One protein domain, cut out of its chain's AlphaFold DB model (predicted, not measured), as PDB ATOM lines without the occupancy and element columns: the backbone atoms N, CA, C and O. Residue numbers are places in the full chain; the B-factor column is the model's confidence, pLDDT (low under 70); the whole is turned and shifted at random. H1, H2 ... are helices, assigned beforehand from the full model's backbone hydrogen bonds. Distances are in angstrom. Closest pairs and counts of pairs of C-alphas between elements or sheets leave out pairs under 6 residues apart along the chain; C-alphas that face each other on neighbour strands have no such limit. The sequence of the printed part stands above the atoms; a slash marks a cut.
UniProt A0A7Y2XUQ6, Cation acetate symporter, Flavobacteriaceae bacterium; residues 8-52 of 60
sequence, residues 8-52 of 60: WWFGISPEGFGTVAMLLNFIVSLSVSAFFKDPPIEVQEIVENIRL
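Overview. This is residues 8 to 52 of the 60 residues of the protein "Cation acetate symporter" of Flavobacteriaceae bacterium (UniProt A0A7Y2XUQ6). What is the main picture? A long helix, H1, and a shorter one, H2, make the two arms of a wide, open V, with residues 36 to 40 strung between them and the turned residues 8 to 16 before H1. What is it made of? The printed part has 45 residues with two named helices, H1 then H2, and no named strand; its class is all helix. It is extended, with a radius of gyration of the C-alphas of 17.2 A and spans of 48 by 24 by 9 A, only just flat.

Arrangement. Does H1, residues 17 to 35, touch H2, residues 41 to 51? They are apart, with no C-alpha of one within 8 A of the other. Are their backbones well formed? In H1 and H2 every O i to N i+4 pair is within hydrogen-bond range.

Along the chain. Where is H1? It measures 26.9 A from C-alpha 17 at (-8.164, 14.681, 50.877) to C-alpha 35. Where does H2 end? It ends at C-alpha 51, at (22.177, -0.024, 47.169), 15.1 A from C-alpha 41.

Size, cuts and confidence. How large is it? The two C-alphas farthest apart, of Trp 8 and Glu 42, are 47.9 A apart. Are there cuts or weak places? The printed part has no cut, the H1 to H2 link is tight, and no printed residue is under pLDDT 70.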
ATOM      1  N   TRP A   8     -16.806  21.537  49.085       79.75
ATOM      2  CA  TRP A   8     -16.106  20.257  49.166       79.75
ATOM      3  C   TRP A   8     -16.311  19.439  47.897       79.75
ATOM      4  O   TRP A   8     -17.427  19.056  47.532       79.75
ATOM      5  N   TRP A   9     -15.209  19.105  47.233       73.56
ATOM      6  CA  TRP A   9     -15.252  18.268  46.043       73.56
ATOM      7  C   TRP A   9     -15.678  16.852  46.419       73.56
ATOM      8  O   TRP A   9     -15.039  16.195  47.240       73.56
ATOM      9  N   PHE A  10     -16.783  16.391  45.826       75.69
ATOM     10  CA  PHE A  10     -17.375  15.076  46.095       75.69
ATOM     11  C   PHE A  10     -17.711  14.829  47.582       75.69
ATOM     12  O   PHE A  10     -17.764  13.682  48.018       75.69
ATOM     13  N   GLY A  11     -17.932  15.896  48.366       77.31
ATOM     14  CA  GLY A  11     -18.199  15.808  49.808       77.31
ATOM     15  C   GLY A  11     -16.972  15.469  50.663       77.31
ATOM     16  O   GLY A  11     -17.120  15.158  51.844       77.31
ATOM     17  N   ILE A  12     -15.766  15.520  50.088       81.25
ATOM     18  CA  ILE A  12     -14.510  15.253  50.792       81.25
ATOM     19  C   ILE A  12     -14.031  16.556  51.431       81.25
ATOM     20  O   ILE A  12     -13.716  17.518  50.727       81.25
ATOM     21  N   SER A  13     -13.973  16.585  52.764       83.00
ATOM     22  CA  SER A  13     -13.432  17.735  53.489       83.00
ATOM     23  C   SER A  13     -11.930  17.917  53.200       83.00
ATOM     24  O   SER A  13     -11.246  16.948  52.846       83.00
ATOM     25  N   PRO A  14     -11.379  19.131  53.376       78.62
ATOM     26  CA  PRO A  14      -9.957  19.405  53.158       78.62
ATOM     27  C   PRO A  14      -9.009  18.458  53.913       78.62
ATOM     28  O   PRO A  14      -7.964  18.076  53.389       78.62
ATOM     29  N   GLU A  15      -9.383  18.026  55.118       84.62
ATOM     30  CA  GLU A  15      -8.606  17.118  55.968       84.62
ATOM     31  C   GLU A  15      -8.614  15.671  55.443       84.62
ATOM     32  O   GLU A  15      -7.630  14.947  55.596       84.62
ATOM     33  N   GLY A  16      -9.703  15.250  54.793       82.75
ATOM     34  CA  GLY A  16      -9.870  13.901  54.238       82.75
ATOM     35  C   GLY A  16      -9.193  13.686  52.881       82.75
ATOM     36  O   GLY A  16      -9.005  12.543  52.455       82.75
ATOM     37  N   PHE A  17      -8.783  14.762  52.202       86.94
ATOM     38  CA  PHE A  17      -8.164  14.681  50.877       86.94
ATOM     39  C   PHE A  17      -6.856  13.873  50.885       86.94
ATOM     40  O   PHE A  17      -6.584  13.121  49.948       86.94
ATOM     41  N   GLY A  18      -6.078  13.959  51.971       89.44
ATOM     42  CA  GLY A  18      -4.837  13.195  52.128       89.44
ATOM     43  C   GLY A  18      -5.057  11.681  52.067       89.44
ATOM     44  O   GLY A  18      -4.327  10.981  51.368       89.44
ATOM     45  N   THR A  19      -6.102  11.171  52.725       91.56
ATOM     46  CA  THR A  19      -6.443   9.739  52.714       91.56
ATOM     47  C   THR A  19      -6.866   9.266  51.326       91.56
ATOM     48  O   THR A  19      -6.430   8.206  50.881       91.56
ATOM     49  N   VAL A  20      -7.669  10.064  50.614       91.06
ATOM     50  CA  VAL A  20      -8.105   9.747  49.244       91.06
ATOM     51  C   VAL A  20      -6.914   9.721  48.287       91.06
ATOM     52  O   VAL A  20      -6.768   8.777  47.511       91.06
ATOM     53  N   ALA A  21      -6.023  10.709  48.379       91.81
ATOM     54  CA  ALA A  21      -4.806  10.755  47.576       91.81
ATOM     55  C   ALA A  21      -3.895   9.547  47.844       91.81
ATOM     56  O   ALA A  21      -3.365   8.954  46.903       91.81
ATOM     57  N   MET A  22      -3.756   9.138  49.109       95.62
ATOM     58  CA  MET A  22      -2.972   7.960  49.478       95.62
ATOM     59  C   MET A  22      -3.576   6.683  48.886       95.62
ATOM     60  O   MET A  22      -2.862   5.892  48.273       95.62
ATOM     61  N   LEU A  23      -4.897   6.511  49.005       95.75
ATOM     62  CA  LEU A  23      -5.610   5.362  48.451       95.75
ATOM     63  C   LEU A  23      -5.407   5.265  46.934       95.75
ATOM     64  O   LEU A  23      -5.059   4.201  46.425       95.75
ATOM     65  N   LEU A  24      -5.551   6.382  46.217       95.31
ATOM     66  CA  LEU A  24      -5.301   6.431  44.777       95.31
ATOM     67  C   LEU A  24      -3.841   6.105  44.434       95.31
ATOM     68  O   LEU A  24      -3.601   5.330  43.510       95.31
ATOM     69  N   ASN A  25      -2.867   6.635  45.181       96.31
ATOM     70  CA  ASN A  25      -1.454   6.323  44.963       96.31
ATOM     71  C   ASN A  25      -1.163   4.825  45.131       96.31
ATOM     72  O   ASN A  25      -0.484   4.247  44.282       96.31
ATOM     73  N   PHE A  26      -1.704   4.189  46.170       97.00
ATOM     74  CA  PHE A  26      -1.546   2.751  46.375       97.00
ATOM     75  C   PHE A  26      -2.220   1.937  45.276       97.00
ATOM     76  O   PHE A  26      -1.597   1.025  44.744       97.00
ATOM     77  N   ILE A  27      -3.452   2.282  44.890       97.50
ATOM     78  CA  ILE A  27      -4.164   1.589  43.808       97.50
ATOM     79  C   ILE A  27      -3.349   1.648  42.517       97.50
ATOM     80  O   ILE A  27      -3.129   0.616  41.886       97.50
ATOM     81  N   VAL A  28      -2.865   2.834  42.141       96.88
ATOM     82  CA  VAL A  28      -2.057   3.013  40.930       96.88
ATOM     83  C   VAL A  28      -0.736   2.255  41.043       96.88
ATOM     84  O   VAL A  28      -0.401   1.493  40.140       96.88
ATOM     85  N   SER A  29      -0.010   2.405  42.153       96.12
ATOM     86  CA  SER A  29       1.302   1.775  42.345       96.12
ATOM     87  C   SER A  29       1.214   0.248  42.343       96.12
ATOM     88  O   SER A  29       2.007  -0.406  41.674       96.12
ATOM     89  N   LEU A  30       0.224  -0.325  43.035       95.50
ATOM     90  CA  LEU A  30      -0.004  -1.771  43.065       95.50
ATOM     91  C   LEU A  30      -0.481  -2.294  41.712       95.50
ATOM     92  O   LEU A  30      -0.016  -3.342  41.277       95.50
ATOM     93  N   SER A  31      -1.357  -1.561  41.019       96.44
ATOM     94  CA  SER A  31      -1.811  -1.956  39.681       96.44
ATOM     95  C   SER A  31      -0.640  -1.985  38.702       96.44
ATOM     96  O   SER A  31      -0.411  -2.992  38.043       96.44
ATOM     97  N   VAL A  32       0.157  -0.915  38.642       94.88
ATOM     98  CA  VAL A  32       1.347  -0.872  37.783       94.88
ATOM     99  C   VAL A  32       2.347  -1.959  38.190       94.88
ATOM    100  O   VAL A  32       2.866  -2.663  37.332       94.88
ATOM    101  N   SER A  33       2.570  -2.181  39.484       92.81
ATOM    102  CA  SER A  33       3.465  -3.253  39.931       92.81
ATOM    103  C   SER A  33       2.964  -4.654  39.566       92.81
ATOM    104  O   SER A  33       3.782  -5.541  39.371       92.81
ATOM    105  N   ALA A  34       1.648  -4.873  39.511       91.44
ATOM    106  CA  ALA A  34       1.068  -6.188  39.244       91.44
ATOM    107  C   ALA A  34       0.920  -6.490  37.745       91.44
ATOM    108  O   ALA A  34       0.992  -7.648  37.342       91.44
ATOM    109  N   PHE A  35       0.677  -5.469  36.917       94.81
ATOM    110  CA  PHE A  35       0.435  -5.647  35.481       94.81
ATOM    111  C   PHE A  35       1.704  -5.614  34.626       94.81
ATOM    112  O   PHE A  35       1.695  -6.126  33.506       94.81
ATOM    113  N   PHE A  36       2.782  -5.003  35.113       91.94
ATOM    114  CA  PHE A  36       4.018  -4.861  34.350       91.94
ATOM    115  C   PHE A  36       5.049  -5.901  34.786       91.94
ATOM    116  O   PHE A  36       5.076  -6.325  35.937       91.94
ATOM    117  N   LYS A  37       5.895  -6.333  33.841       86.44
ATOM    118  CA  LYS A  37       6.991  -7.257  34.151       86.44
ATOM    119  C   LYS A  37       8.007  -6.587  35.074       86.44
ATOM    120  O   LYS A  37       8.202  -5.371  35.000       86.44
ATOM    121  N   ASP A  38       8.726  -7.406  35.826       87.56
ATOM    122  CA  ASP A  38       9.885  -6.938  36.572       87.56
ATOM    123  C   ASP A  38      10.924  -6.286  35.634       87.56
ATOM    124  O   ASP A  38      11.036  -6.671  34.456       87.56
ATOM    125  N   PRO A  39      11.696  -5.296  36.125       86.50
ATOM    126  CA  PRO A  39      12.788  -4.696  35.365       86.50
ATOM    127  C   PRO A  39      13.779  -5.762  34.851       86.50
ATOM    128  O   PRO A  39      13.946  -6.794  35.496       86.50
ATOM    129  N   PRO A  40      14.472  -5.556  33.718       93.00
ATOM    130  CA  PRO A  40      15.490  -6.496  33.237       93.00
ATOM    131  C   PRO A  40      16.603  -6.743  34.268       93.00
ATOM    132  O   PRO A  40      16.967  -5.825  35.002       93.00
ATOM    133  N   ILE A  41      17.181  -7.952  34.279       91.88
ATOM    134  CA  ILE A  41      18.196  -8.371  35.266       91.88
ATOM    135  C   ILE A  41      19.396  -7.415  35.346       91.88
ATOM    136  O   ILE A  41      19.793  -7.035  36.438       91.88
ATOM    137  N   GLU A  42      19.893  -6.929  34.207       92.19
ATOM    138  CA  GLU A  42      21.001  -5.963  34.142       92.19
ATOM    139  C   GLU A  42      20.693  -4.670  34.920       92.19
ATOM    140  O   GLU A  42      21.538  -4.141  35.635       92.19
ATOM    141  N   VAL A  43      19.452  -4.179  34.839       90.38
ATOM    142  CA  VAL A  43      19.015  -2.977  35.567       90.38
ATOM    143  C   VAL A  43      18.905  -3.260  37.064       90.38
ATOM    144  O   VAL A  43      19.264  -2.405  37.875       90.38
ATOM    145  N   GLN A  44      18.434  -4.452  37.439       90.50
ATOM    146  CA  GLN A  44      18.367  -4.866  38.840       90.50
ATOM    147  C   GLN A  44      19.772  -4.959  39.450       90.50
ATOM    148  O   GLN A  44      20.008  -4.363  40.498       90.50
ATOM    149  N   GLU A  45      20.724  -5.581  38.749       91.19
ATOM    150  CA  GLU A  45      22.125  -5.683  39.175       91.19
ATOM    151  C   GLU A  45      22.774  -4.304  39.356       91.19
ATOM    152  O   GLU A  45      23.464  -4.067  40.350       91.19
ATOM    153  N   ILE A  46      22.535  -3.351  38.445       90.12
ATOM    154  CA  ILE A  46      23.036  -1.972  38.589       90.12
ATOM    155  C   ILE A  46      22.496  -1.330  39.878       90.12
ATOM    156  O   ILE A  46      23.256  -0.723  40.635       90.12
ATOM    157  N   VAL A  47      21.195  -1.472  40.156       88.56
ATOM    158  CA  VAL A  47      20.566  -0.911  41.363       88.56
ATOM    159  C   VAL A  47      21.077  -1.594  42.633       88.56
ATOM    160  O   VAL A  47      21.308  -0.911  43.630       88.56
ATOM    161  N   GLU A  48      21.287  -2.910  42.616       88.19
ATOM    162  CA  GLU A  48      21.857  -3.660  43.741       88.19
ATOM    163  C   GLU A  48      23.281  -3.207  44.073       88.19
ATOM    164  O   GLU A  48      23.572  -2.947  45.241       88.19
ATOM    165  N   ASN A  49      24.129  -2.999  43.059       86.81
ATOM    166  CA  ASN A  49      25.484  -2.464  43.236       86.81
ATOM    167  C   ASN A  49      25.494  -1.028  43.804       86.81
ATOM    168  O   ASN A  49      26.444  -0.646  44.484       86.81
ATOM    169  N   ILE A  50      24.454  -0.223  43.541       82.94
ATOM    170  CA  ILE A  50      24.290   1.116  44.138       82.94
ATOM    171  C   ILE A  50      23.780   1.018  45.582       82.94
ATOM    172  O   ILE A  50      24.241   1.755  46.453       82.94
ATOM    173  N   ARG A  51      22.803   0.139  45.844       77.62
ATOM    174  CA  ARG A  51      22.177  -0.024  47.169       77.62
ATOM    175  C   ARG A  51      23.136  -0.615  48.194       77.62
ATOM    176  O   ARG A  51      23.082  -0.245  49.363       77.62
ATOM    177  N   LEU A  52      23.987  -1.528  47.752       73.44
ATOM    178  CA  LEU A  52      25.051  -2.133  48.529       73.44
ATOM    179  C   LEU A  52      26.337  -1.862  47.752       73.44
ATOM    180  O   LEU A  52      26.685  -2.674  46.892       73.44
TER     181      LEU A  52